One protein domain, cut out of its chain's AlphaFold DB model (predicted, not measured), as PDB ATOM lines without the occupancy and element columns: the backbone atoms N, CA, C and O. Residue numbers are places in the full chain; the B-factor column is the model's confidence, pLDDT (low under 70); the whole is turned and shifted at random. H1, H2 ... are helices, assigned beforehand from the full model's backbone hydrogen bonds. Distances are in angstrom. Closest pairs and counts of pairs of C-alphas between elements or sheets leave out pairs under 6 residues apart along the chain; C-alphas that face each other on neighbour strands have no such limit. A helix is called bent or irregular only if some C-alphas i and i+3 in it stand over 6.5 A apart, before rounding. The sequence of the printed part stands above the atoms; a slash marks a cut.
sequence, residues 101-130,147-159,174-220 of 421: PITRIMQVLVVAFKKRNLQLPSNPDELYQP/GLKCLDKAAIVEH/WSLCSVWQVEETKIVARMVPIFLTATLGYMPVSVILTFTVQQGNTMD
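This is residues 101 to 130, 147 to 159 and 174 to 220 of the 421 residues of an uncharacterized protein of Oryza brachyantha (UniProt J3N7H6). From a small head of H1, H2 and the start of H3, one long arm, residues 191 to 220, sticks out. The printed part has 90 residues and three named helices, in that order, and is all helix. It is extended, spanning 77 by 22 by 22 A, radius of gyration of the C-alphas 21.7 A.

Find H3 at residues 179 to 218, by its hydrogen bonds one helix but bent, C-alphas 190 and 193 being 6.7 A apart. Arm H3b, from 193, is irregular: C-alphas 201 and 204 are 6.52 A apart. Arm H3a, to 190, touches H2, residues 149 to 155; their closest C-alphas, Val 179 and Ala 155, are 5.7 A apart. H1, residues 101 to 114, is about perpendicular to H3a, at 82 degrees. Every O i to N i+4 pair is within hydrogen-bond range in H1 and H3a, 17 of 22 in H3b, 0 of 3 in H2 but 2 of 4 O i to N i+3.

H1 begins at C-alpha 101 (124.095, 95.544, 115.536); H3b runs 39.3 A to C-alpha 218 (155.579, 128.382, 98.190).

Cuts leave gaps of 21.9 A after C-alpha 130 and 16.4 A after C-alpha 159; 33 printed residues have pLDDT under 70.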
ATOM      1  N   PRO A 101     124.762  95.771 116.818       80.75
ATOM      2  CA  PRO A 101     124.095  95.544 115.536       80.75
ATOM      3  C   PRO A 101     124.988  94.795 114.534       80.75
ATOM      4  O   PRO A 101     124.500  93.980 113.757       80.75
ATOM      5  N   ILE A 102     126.309  95.006 114.600       83.12
ATOM      6  CA  ILE A 102     127.285  94.371 113.704       83.12
ATOM      7  C   ILE A 102     127.335  92.860 113.935       83.12
ATOM      8  O   ILE A 102     127.423  92.098 112.974       83.12
ATOM      9  N   THR A 103     127.242  92.406 115.191       82.38
ATOM     10  CA  THR A 103     127.255  90.967 115.483       82.38
ATOM     11  C   THR A 103     126.006  90.280 114.940       82.38
ATOM     12  O   THR A 103     126.127  89.190 114.390       82.38
ATOM     13  N   ARG A 104     124.837  90.940 114.991       80.38
ATOM     14  CA  ARG A 104     123.594  90.425 114.383       80.38
ATOM     15  C   ARG A 104     123.711  90.302 112.860       80.38
ATOM     16  O   ARG A 104     123.368  89.267 112.300       80.38
ATOM     17  N   ILE A 105     124.277  91.312 112.195       84.56
ATOM     18  CA  ILE A 105     124.504  91.292 110.739       84.56
ATOM     19  C   ILE A 105     125.490  90.177 110.353       84.56
ATOM     20  O   ILE A 105     125.252  89.441 109.396       84.56
ATOM     21  N   MET A 106     126.585  90.007 111.104       82.38
ATOM     22  CA  MET A 106     127.544  88.930 110.833       82.38
ATOM     23  C   MET A 106     126.940  87.543 111.032       82.38
ATOM     24  O   MET A 106     127.211  86.657 110.225       82.38
ATOM     25  N   GLN A 107     126.100  87.352 112.052       82.88
ATOM     26  CA  GLN A 107     125.375  86.095 112.252       82.88
ATOM     27  C   GLN A 107     124.520  85.754 111.027       82.88
ATOM     28  O   GLN A 107     124.653  84.661 110.481       82.88
ATOM     29  N   VAL A 108     123.727  86.710 110.528       82.88
ATOM     30  CA  VAL A 108     122.890  86.518 109.331       82.88
ATOM     31  C   VAL A 108     123.728  86.164 108.106       82.88
ATOM     32  O   VAL A 108     123.385  85.232 107.381       82.88
ATOM     33  N   LEU A 109     124.845  86.861 107.881       81.62
ATOM     34  CA  LEU A 109     125.736  86.568 106.757       81.62
ATOM     35  C   LEU A 109     126.324  85.158 106.864       81.62
ATOM     36  O   LEU A 109     126.250  84.395 105.903       81.62
ATOM     37  N   VAL A 110     126.858  84.779 108.027       82.12
ATOM     38  CA  VAL A 110     127.454  83.451 108.251       82.12
ATOM     39  C   VAL A 110     126.418  82.341 108.058       82.12
ATOM     40  O   VAL A 110     126.695  81.364 107.360       82.12
ATOM     41  N   VAL A 111     125.210  82.498 108.607       80.19
ATOM     42  CA  VAL A 111     124.126  81.513 108.468       80.19
ATOM     43  C   VAL A 111     123.632  81.435 107.020       80.19
ATOM     44  O   VAL A 111     123.442  80.330 106.509       80.19
ATOM     45  N   ALA A 112     123.507  82.565 106.317       77.19
ATOM     46  CA  ALA A 112     123.159  82.596 104.893       77.19
ATOM     47  C   ALA A 112     124.212  81.893 104.021       77.19
ATOM     48  O   ALA A 112     123.861  81.129 103.121       77.19
ATOM     49  N   PHE A 113     125.506  82.111 104.293       78.81
ATOM     50  CA  PHE A 113     126.598  81.432 103.589       78.81
ATOM     51  C   PHE A 113     126.608  79.928 103.871       78.81
ATOM     52  O   PHE A 113     126.720  79.140 102.931       78.81
ATOM     53  N   LYS A 114     126.427  79.522 105.134       77.31
ATOM     54  CA  LYS A 114     126.350  78.108 105.536       77.31
ATOM     55  C   LYS A 114     125.165  77.395 104.876       77.31
ATOM     56  O   LYS A 114     125.308  76.264 104.425       77.31
ATOM     57  N   LYS A 115     124.017  78.073 104.757       71.62
ATOM     58  CA  LYS A 115     122.785  77.543 104.147       71.62
ATOM     59  C   LYS A 115     122.653  77.845 102.645       71.62
ATOM     60  O   LYS A 115     121.605  77.593 102.051       71.62
ATOM     61  N   ARG A 116     123.706  78.347 101.979       67.06
ATOM     62  CA  ARG A 116     123.651  78.799 100.572       67.06
ATOM     63  C   ARG A 116     123.222  77.703  99.590       67.06
ATOM     64  O   ARG A 116     122.616  78.034  98.567       67.06
ATOM     65  N   ASN A 117     123.520  76.439  99.887       61.06
ATOM     66  CA  ASN A 117     123.226  75.305  99.007       61.06
ATOM     67  C   ASN A 117     121.810  74.718  99.184       61.06
ATOM     68  O   ASN A 117     121.394  73.882  98.392       61.06
ATOM     69  N   LEU A 118     121.043  75.164 100.186       61.59
ATOM     70  CA  LEU A 118     119.658  74.722 100.383       61.59
ATOM     71  C   LEU A 118     118.731  75.401  99.368       61.59
ATOM     72  O   LEU A 118     118.883  76.594  99.072       61.59
ATOM     73  N   GLN A 119     117.791  74.646  98.805       51.62
ATOM     74  CA  GLN A 119     116.769  75.207  97.924       51.62
ATOM     75  C   GLN A 119     115.794  76.047  98.757       51.62
ATOM     76  O   GLN A 119     115.453  75.681  99.877       51.62
ATOM     77  N   LEU A 120     115.425  77.218  98.237       54.84
ATOM     78  CA  LEU A 120     114.509  78.131  98.916       54.84
ATOM     79  C   LEU A 120     113.094  77.539  98.778       54.84
ATOM     80  O   LEU A 120     112.663  77.378  97.634       54.84
ATOM     81  N   PRO A 121     112.394  77.187  99.871       53.91
ATOM     82  CA  PRO A 121     111.036  76.671  99.765       53.91
ATOM     83  C   PRO A 121     110.101  77.746  99.196       53.91
ATOM     84  O   PRO A 121     110.226  78.934  99.505       53.91
ATOM     85  N   SER A 122     109.185  77.325  98.324       44.22
ATOM     86  CA  SER A 122     108.233  78.197  97.620       44.22
ATOM     87  C   SER A 122     107.125  78.752  98.527       44.22
ATOM     88  O   SER A 122     106.426  79.677  98.118       44.22
ATOM     89  N   ASN A 123     106.982  78.227  99.751       48.19
ATOM     90  CA  ASN A 123     105.930  78.602 100.694       48.19
ATOM     91  C   ASN A 123     106.454  79.601 101.749       48.19
ATOM     92  O   ASN A 123     107.462  79.326 102.403       48.19
ATOM     93  N   PRO A 124     105.799  80.766 101.936       54.16
ATOM     94  CA  PRO A 124     106.222  81.789 102.897       54.16
ATOM     95  C   PRO A 124     106.030  81.389 104.371       54.16
ATOM     96  O   PRO A 124     106.659  82.010 105.225       54.16
ATOM     97  N   ASP A 125     105.239  80.348 104.652       51.34
ATOM     98  CA  ASP A 125     104.847  79.922 106.007       51.34
ATOM     99  C   ASP A 125     105.860  78.982 106.698       51.34
ATOM    100  O   ASP A 125     105.758  78.720 107.892       51.34
ATOM    101  N   GLU A 126     106.879  78.493 105.980       50.94
ATOM    102  CA  GLU A 126     107.978  77.684 106.554       50.94
ATOM    103  C   GLU A 126     109.136  78.538 107.110       50.94
ATOM    104  O   GLU A 126     110.134  78.020 107.627       50.94
ATOM    105  N   LEU A 127     109.035  79.862 106.977       54.38
ATOM    106  CA  LEU A 127     110.041  80.807 107.444       54.38
ATOM    107  C   LEU A 127     109.801  81.128 108.923       54.38
ATOM    108  O   LEU A 127     108.671  81.379 109.333       54.38
ATOM    109  N   TYR A 128     110.859  81.132 109.740       50.88
ATOM    110  CA  TYR A 128     110.727  81.339 111.187       50.88
ATOM    111  C   TYR A 128     110.200  82.746 111.516       50.88
ATOM    112  O   TYR A 128     110.965  83.716 111.566       50.88
ATOM    113  N   GLN A 129     108.897  82.845 111.766       47.81
ATOM    114  CA  GLN A 129     108.252  84.010 112.357       47.81
ATOM    115  C   GLN A 129     108.356  83.873 113.886       47.81
ATOM    116  O   GLN A 129     107.927  82.851 114.429       47.81
ATOM    117  N   PRO A 130     108.971  84.830 114.603       47.44
ATOM    118  CA  PRO A 130     108.944  84.804 116.055       47.44
ATOM    119  C   PRO A 130     107.487  84.881 116.522       47.44
ATOM    120  O   PRO A 130     106.753  85.790 116.140       47.44
ATOM    121  N   GLY A 147     114.610  91.430  96.709       60.56
ATOM    122  CA  GLY A 147     116.051  91.447  96.416       60.56
ATOM    123  C   GLY A 147     116.883  90.626  97.409       60.56
ATOM    124  O   GLY A 147     116.535  90.551  98.581       60.56
ATOM    125  N   LEU A 148     118.026  90.087  96.955       63.41
ATOM    126  CA  LEU A 148     118.993  89.304  97.756       63.41
ATOM    127  C   LEU A 148     118.436  87.979  98.321       63.41
ATOM    128  O   LEU A 148     118.580  87.682  99.505       63.41
ATOM    129  N   LYS A 149     117.881  87.130  97.442       68.12
ATOM    130  CA  LYS A 149     117.327  85.796  97.775       68.12
ATOM    131  C   LYS A 149     118.300  84.855  98.509       68.12
ATOM    132  O   LYS A 149     117.874  83.880  99.115       68.12
ATOM    133  N   CYS A 150     119.611  85.106  98.449       68.19
ATOM    134  CA  CYS A 150     120.600  84.335  99.206       68.19
ATOM    135  C   CYS A 150     120.514  84.576 100.721       68.19
ATOM    136  O   CYS A 150     120.808  83.657 101.477       68.19
ATOM    137  N   LEU A 151     120.095  85.771 101.155       67.75
ATOM    138  CA  LEU A 151     119.953  86.122 102.571       67.75
ATOM    139  C   LEU A 151     118.684  85.508 103.175       67.75
ATOM    140  O   LEU A 151     118.700  85.107 104.334       67.75
ATOM    141  N   ASP A 152     117.639  85.315 102.364       68.12
ATOM    142  CA  ASP A 152     116.399  84.634 102.772       68.12
ATOM    143  C   ASP A 152     116.640  83.188 103.220       68.12
ATOM    144  O   ASP A 152     115.905  82.662 104.053       68.12
ATOM    145  N   LYS A 153     117.720  82.559 102.736       66.31
ATOM    146  CA  LYS A 153     118.112  81.200 103.133       66.31
ATOM    147  C   LYS A 153     118.515  81.093 104.606       66.31
ATOM    148  O   LYS A 153     118.476  79.998 105.162       66.31
ATOM    149  N   ALA A 154     118.888  82.200 105.254       63.66
ATOM    150  CA  ALA A 154     119.247  82.193 106.671       63.66
ATOM    151  C   ALA A 154     118.043  81.936 107.594       63.66
ATOM    152  O   ALA A 154     118.220  81.370 108.676       63.66
ATOM    153  N   ALA A 155     116.838  82.297 107.141       60.00
ATOM    154  CA  ALA A 155     115.595  82.165 107.897       60.00
ATOM    155  C   ALA A 155     114.856  80.831 107.658       60.00
ATOM    156  O   ALA A 155     113.781  80.619 108.221       60.00
ATOM    157  N   ILE A 156     115.430  79.914 106.860       63.00
ATOM    158  CA  ILE A 156     114.875  78.568 106.646       63.00
ATOM    159  C   ILE A 156     115.032  77.742 107.929       63.00
ATOM    160  O   ILE A 156     116.152  77.552 108.435       63.00
ATOM    161  N   VAL A 157     113.905  77.224 108.421       58.34
ATOM    162  CA  VAL A 157     113.857  76.222 109.486       58.34
ATOM    163  C   VAL A 157     114.260  74.874 108.895       58.34
ATOM    164  O   VAL A 157     113.564  74.308 108.061       58.34
ATOM    165  N   GLU A 158     115.400  74.344 109.324       55.38
ATOM    166  CA  GLU A 158     115.834  73.009 108.926       55.38
ATOM    167  C   GLU A 158     115.012  71.968 109.703       55.38
ATOM    168  O   GLU A 158     115.188  71.802 110.908       55.38
ATOM    169  N   HIS A 159     114.088  71.277 109.025       45.88
ATOM    170  CA  HIS A 159     113.263  70.209 109.614       45.88
ATOM    171  C   HIS A 159     114.041  68.898 109.881       45.88
ATOM    172  O   HIS A 159     113.481  67.943 110.405       45.88
ATOM    173  N   TRP A 174     123.491  81.287 116.476       58.41
ATOM    174  CA  TRP A 174     124.246  81.065 115.246       58.41
ATOM    175  C   TRP A 174     123.645  79.981 114.330       58.41
ATOM    176  O   TRP A 174     124.272  79.629 113.332       58.41
ATOM    177  N   SER A 175     122.480  79.400 114.654       57.09
ATOM    178  CA  SER A 175     121.850  78.345 113.834       57.09
ATOM    179  C   SER A 175     120.524  78.754 113.181       57.09
ATOM    180  O   SER A 175     120.197  78.239 112.104       57.09
ATOM    181  N   LEU A 176     119.793  79.712 113.762       60.59
ATOM    182  CA  LEU A 176     118.591  80.311 113.176       60.59
ATOM    183  C   LEU A 176     118.632  81.840 113.303       60.59
ATOM    184  O   LEU A 176     118.905  82.363 114.380       60.59
ATOM    185  N   CYS A 177     118.333  82.539 112.206       63.16
ATOM    186  CA  CYS A 177     118.137  83.988 112.185       63.16
ATOM    187  C   CYS A 177     116.666  84.292 111.890       63.16
ATOM    188  O   CYS A 177     116.053  83.618 111.061       63.16
ATOM    189  N   SER A 178     116.100  85.298 112.556       70.62
ATOM    190  CA  SER A 178     114.718  85.714 112.301       70.62
ATOM    191  C   SER A 178     114.597  86.452 110.963       70.62
ATOM    192  O   SER A 178     115.555  87.058 110.477       70.62
ATOM    193  N   VAL A 179     113.399  86.434 110.370       67.94
ATOM    194  CA  VAL A 179     113.099  87.152 109.112       67.94
ATOM    195  C   VAL A 179     113.402  88.648 109.236       67.94
ATOM    196  O   VAL A 179     113.932  89.257 108.310       67.94
ATOM    197  N   TRP A 180     113.167  89.216 110.420       71.19
ATOM    198  CA  TRP A 180     113.512  90.598 110.743       71.19
ATOM    199  C   TRP A 180     115.011  90.892 110.585       71.19
ATOM    200  O   TRP A 180     115.393  91.813 109.865       71.19
ATOM    201  N   GLN A 181     115.874  90.068 111.190       73.00
ATOM    202  CA  GLN A 181     117.333  90.235 111.106       73.00
ATOM    203  C   GLN A 181     117.843  90.138 109.657       73.00
ATOM    204  O   GLN A 181     118.816  90.799 109.275       73.00
ATOM    205  N   VAL A 182     117.182  89.315 108.838       76.19
ATOM    206  CA  VAL A 182     117.483  89.175 107.410       76.19
ATOM    207  C   VAL A 182     117.120  90.445 106.638       76.19
ATOM    208  O   VAL A 182     117.946  90.933 105.865       76.19
ATOM    209  N   GLU A 183     115.934  91.014 106.859       78.94
ATOM    210  CA  GLU A 183     115.518  92.260 106.202       78.94
ATOM    211  C   GLU A 183     116.386  93.457 106.629       78.94
ATOM    212  O   GLU A 183     116.852  94.205 105.766       78.94
ATOM    213  N   GLU A 184     116.735  93.584 107.916       79.50
ATOM    214  CA  GLU A 184     117.703  94.592 108.386       79.50
ATOM    215  C   GLU A 184     119.046  94.471 107.643       79.50
ATOM    216  O   GLU A 184     119.598  95.454 107.138       79.50
ATOM    217  N   THR A 185     119.559  93.244 107.502       82.19
ATOM    218  CA  THR A 185     120.822  92.979 106.798       82.19
ATOM    219  C   THR A 185     120.729  93.323 105.309       82.19
ATOM    220  O   THR A 185     121.684  93.857 104.740       82.19
ATOM    221  N   LYS A 186     119.580  93.083 104.662       82.75
ATOM    222  CA  LYS A 186     119.352  93.471 103.259       82.75
ATOM    223  C   LYS A 186     119.401  94.983 103.064       82.75
ATOM    224  O   LYS A 186     119.972  95.439 102.072       82.75
ATOM    225  N   ILE A 187     118.823  95.761 103.980       83.69
ATOM    226  CA  ILE A 187     118.871  97.229 103.921       83.69
ATOM    227  C   ILE A 187     120.319  97.701 104.011       83.69
ATOM    228  O   ILE A 187     120.771  98.462 103.153       83.69
ATOM    229  N   VAL A 188     121.069  97.193 104.992       86.00
ATOM    230  CA  VAL A 188     122.485  97.542 105.169       86.00
ATOM    231  C   VAL A 188     123.292  97.158 103.929       86.00
ATOM    232  O   VAL A 188     124.056  97.978 103.422       86.00
ATOM    233  N   ALA A 189     123.071  95.964 103.369       84.69
ATOM    234  CA  ALA A 189     123.733  95.517 102.145       84.69
ATOM    235  C   ALA A 189     123.461  96.449 100.948       84.69
ATOM    236  O   ALA A 189     124.367  96.719 100.160       84.69
ATOM    237  N   ARG A 190     122.243  96.996 100.827       85.44
ATOM    238  CA  ARG A 190     121.904  97.997  99.797       85.44
ATOM    239  C   ARG A 190     122.520  99.373 100.058       85.44
ATOM    240  O   ARG A 190     122.725 100.123  99.108       85.44
ATOM    241  N   MET A 191     122.850  99.702 101.305       87.00
ATOM    242  CA  MET A 191     123.548 100.943 101.659       87.00
ATOM    243  C   MET A 191     125.063 100.883 101.410       87.00
ATOM    244  O   MET A 191     125.669 101.926 101.170       87.00
ATOM    245  N   VAL A 192     125.680  99.693 101.399       87.81
ATOM    246  CA  VAL A 192     127.123  99.508 101.125       87.81
ATOM    247  C   VAL A 192     127.617 100.251  99.871       87.81
ATOM    248  O   VAL A 192     128.588 100.998  99.990       87.81
ATOM    249  N   PRO A 193     126.998 100.129  98.677       85.75
ATOM    250  CA  PRO A 193     127.468 100.860  97.494       85.75
ATOM    251  C   PRO A 193     127.391 102.387  97.653       85.75
ATOM    252  O   PRO A 193     128.264 103.107  97.163       85.75
ATOM    253  N   ILE A 194     126.392 102.895  98.382       87.75
ATOM    254  CA  ILE A 194     126.272 104.328  98.692       87.75
ATOM    255  C   ILE A 194     127.424 104.756  99.612       87.75
ATOM    256  O   ILE A 194     128.050 105.786  99.387       87.75
ATOM    257  N   PHE A 195     127.767 103.936 100.603       87.81
ATOM    258  CA  PHE A 195     128.900 104.195 101.488       87.81
ATOM    259  C   PHE A 195     130.248 104.185 100.744       87.81
ATOM    260  O   PHE A 195     131.087 105.063 100.959       87.81
ATOM    261  N   LEU A 196     130.453 103.233  99.827       86.88
ATOM    262  CA  LEU A 196     131.674 103.145  99.016       86.88
ATOM    263  C   LEU A 196     131.845 104.372  98.114       86.88
ATOM    264  O   LEU A 196     132.909 104.992  98.102       86.88
ATOM    265  N   THR A 197     130.788 104.760  97.396       85.75
ATOM    266  CA  THR A 197     130.805 105.968  96.553       85.75
ATOM    267  C   THR A 197     130.993 107.236  97.384       85.75
ATOM    268  O   THR A 197     131.762 108.112  96.988       85.75
ATOM    269  N   ALA A 198     130.399 107.306  98.580       85.88
ATOM    270  CA  ALA A 198     130.602 108.427  99.487       85.88
ATOM    271  C   ALA A 198     132.037 108.536 100.014       85.88
ATOM    272  O   ALA A 198     132.584 109.636 100.100       85.88
ATOM    273  N   THR A 199     132.675 107.401 100.297       86.38
ATOM    274  CA  THR A 199     134.080 107.356 100.718       86.38
ATOM    275  C   THR A 199     135.002 107.884  99.621       86.38
ATOM    276  O   THR A 199     135.884 108.700  99.887       86.38
ATOM    277  N   LEU A 200     134.771 107.472  98.369       85.00
ATOM    278  CA  LEU A 200     135.525 107.986  97.223       85.00
ATOM    279  C   LEU A 200     135.360 109.498  97.071       85.00
ATOM    280  O   LEU A 200     136.334 110.204  96.823       85.00
ATOM    281  N   GLY A 201     134.150 110.011  97.276       82.19
ATOM    282  CA  GLY A 201     133.895 111.442  97.205       82.19
ATOM    283  C   GLY A 201     134.428 112.261  98.387       82.19
ATOM    284  O   GLY A 201     134.490 113.484  98.277       82.19
ATOM    285  N   TYR A 202     134.865 111.627  99.479       84.62
ATOM    286  CA  TYR A 202     135.583 112.299 100.568       84.62
ATOM    287  C   TYR A 202     137.073 112.511 100.251       84.62
ATOM    288  O   TYR A 202     137.682 113.462 100.740       84.62
ATOM    289  N   MET A 203     137.663 111.686  99.376       84.94
ATOM    290  CA  MET A 203     139.090 111.761  99.020       84.94
ATOM    291  C   MET A 203     139.552 113.153  98.549       84.94
ATOM    292  O   MET A 203     140.592 113.615  99.027       84.94
ATOM    293  N   PRO A 204     138.813 113.876  97.676       83.94
ATOM    294  CA  PRO A 204     139.212 115.214  97.240       83.94
ATOM    295  C   PRO A 204     139.368 116.206  98.393       83.94
ATOM    296  O   PRO A 204     140.236 117.070  98.326       83.94
ATOM    297  N   VAL A 205     138.585 116.071  99.469       82.56
ATOM    298  CA  VAL A 205     138.659 116.972 100.630       82.56
ATOM    299  C   VAL A 205     140.037 116.874 101.287       82.56
ATOM    300  O   VAL A 205     140.696 117.890 101.503       82.56
ATOM    301  N   SER A 206     140.524 115.657 101.539       83.31
ATOM    302  CA  SER A 206     141.860 115.435 102.111       83.31
ATOM    303  C   SER A 206     142.986 115.920 101.189       83.31
ATOM    304  O   SER A 206     143.988 116.470 101.660       83.31
ATOM    305  N   VAL A 207     142.818 115.767  99.872       85.50
ATOM    306  CA  VAL A 207     143.791 116.243  98.877       85.50
ATOM    307  C   VAL A 207     143.836 117.771  98.830       85.50
ATOM    308  O   VAL A 207     144.921 118.344  98.861       85.50
ATOM    309  N   ILE A 208     142.682 118.445  98.822       83.31
ATOM    310  CA  ILE A 208     142.608 119.914  98.825       83.31
ATOM    311  C   ILE A 208     143.311 120.477 100.060       83.31
ATOM    312  O   ILE A 208     144.098 121.415  99.942       83.31
ATOM    313  N   LEU A 209     143.076 119.887 101.234       82.31
ATOM    314  CA  LEU A 209     143.682 120.334 102.486       82.31
ATOM    315  C   LEU A 209     145.219 120.255 102.441       82.31
ATOM    316  O   LEU A 209     145.910 121.239 102.704       82.31
ATOM    317  N   THR A 210     145.769 119.103 102.065       85.50
ATOM    318  CA  THR A 210     147.228 118.906 102.016       85.50
ATOM    319  C   THR A 210     147.897 119.754 100.934       85.50
ATOM    320  O   THR A 210     148.927 120.383 101.186       85.50
ATOM    321  N   PHE A 211     147.287 119.837  99.752       84.56
ATOM    322  CA  PHE A 211     147.783 120.652  98.649       84.56
ATOM    323  C   PHE A 211     147.779 122.148  98.984       84.56
ATOM    324  O   PHE A 211     148.758 122.833  98.702       84.56
ATOM    325  N   THR A 212     146.741 122.643  99.667       83.81
ATOM    326  CA  THR A 212     146.652 124.052 100.093       83.81
ATOM    327  C   THR A 212     147.836 124.445 100.984       83.81
ATOM    328  O   THR A 212     148.417 125.512 100.801       83.81
ATOM    329  N   VAL A 213     148.261 123.569 101.901       84.00
ATOM    330  CA  VAL A 213     149.447 123.820 102.743       84.00
ATOM    331  C   VAL A 213     150.730 123.829 101.917       84.00
ATOM    332  O   VAL A 213     151.585 124.691 102.112       84.00
ATOM    333  N   GLN A 214     150.876 122.890 100.979       85.44
ATOM    334  CA  GLN A 214     152.046 122.843 100.097       85.44
ATOM    335  C   GLN A 214     152.150 124.098  99.227       85.44
ATOM    336  O   GLN A 214     153.225 124.688  99.143       85.44
ATOM    337  N   GLN A 215     151.033 124.546  98.651       83.00
ATOM    338  CA  GLN A 215     150.959 125.812  97.926       83.00
ATOM    339  C   GLN A 215     151.294 126.996  98.841       83.00
ATOM    340  O   GLN A 215     152.094 127.855  98.469       83.00
ATOM    341  N   GLY A 216     150.766 127.002 100.065       83.31
ATOM    342  CA  GLY A 216     151.050 128.025 101.067       83.31
ATOM    343  C   GLY A 216     152.522 128.157 101.429       83.31
ATOM    344  O   GLY A 216     153.005 129.270 101.596       83.31
ATOM    345  N   ASN A 217     153.257 127.045 101.482       83.25
ATOM    346  CA  ASN A 217     154.703 127.056 101.720       83.25
ATOM    347  C   ASN A 217     155.497 127.724 100.582       83.25
ATOM    348  O   ASN A 217     156.626 128.158 100.803       83.25
ATOM    349  N   THR A 218     154.939 127.772  99.370       83.81
ATOM    350  CA  THR A 218     155.579 128.382  98.190       83.81
ATOM    351  C   THR A 218     155.127 129.816  97.916       83.81
ATOM    352  O   THR A 218     155.762 130.512  97.128       83.81
ATOM    353  N   MET A 219     154.046 130.265  98.557       81.19
ATOM    354  CA  MET A 219     153.483 131.603  98.385       81.19
ATOM    355  C   MET A 219     154.122 132.591  99.369       81.19
ATOM    356  O   MET A 219     154.541 132.204 100.460       81.19
ATOM    357  N   ASP A 220     154.190 133.878  99.014       78.88
ATOM    358  CA  ASP A 220     154.601 134.897  99.982       78.88
ATOM    359  C   ASP A 220     153.508 135.055 101.043       78.88
ATOM    360  O   ASP A 220     152.412 135.547 100.774       78.88
TER     361      ASP A 220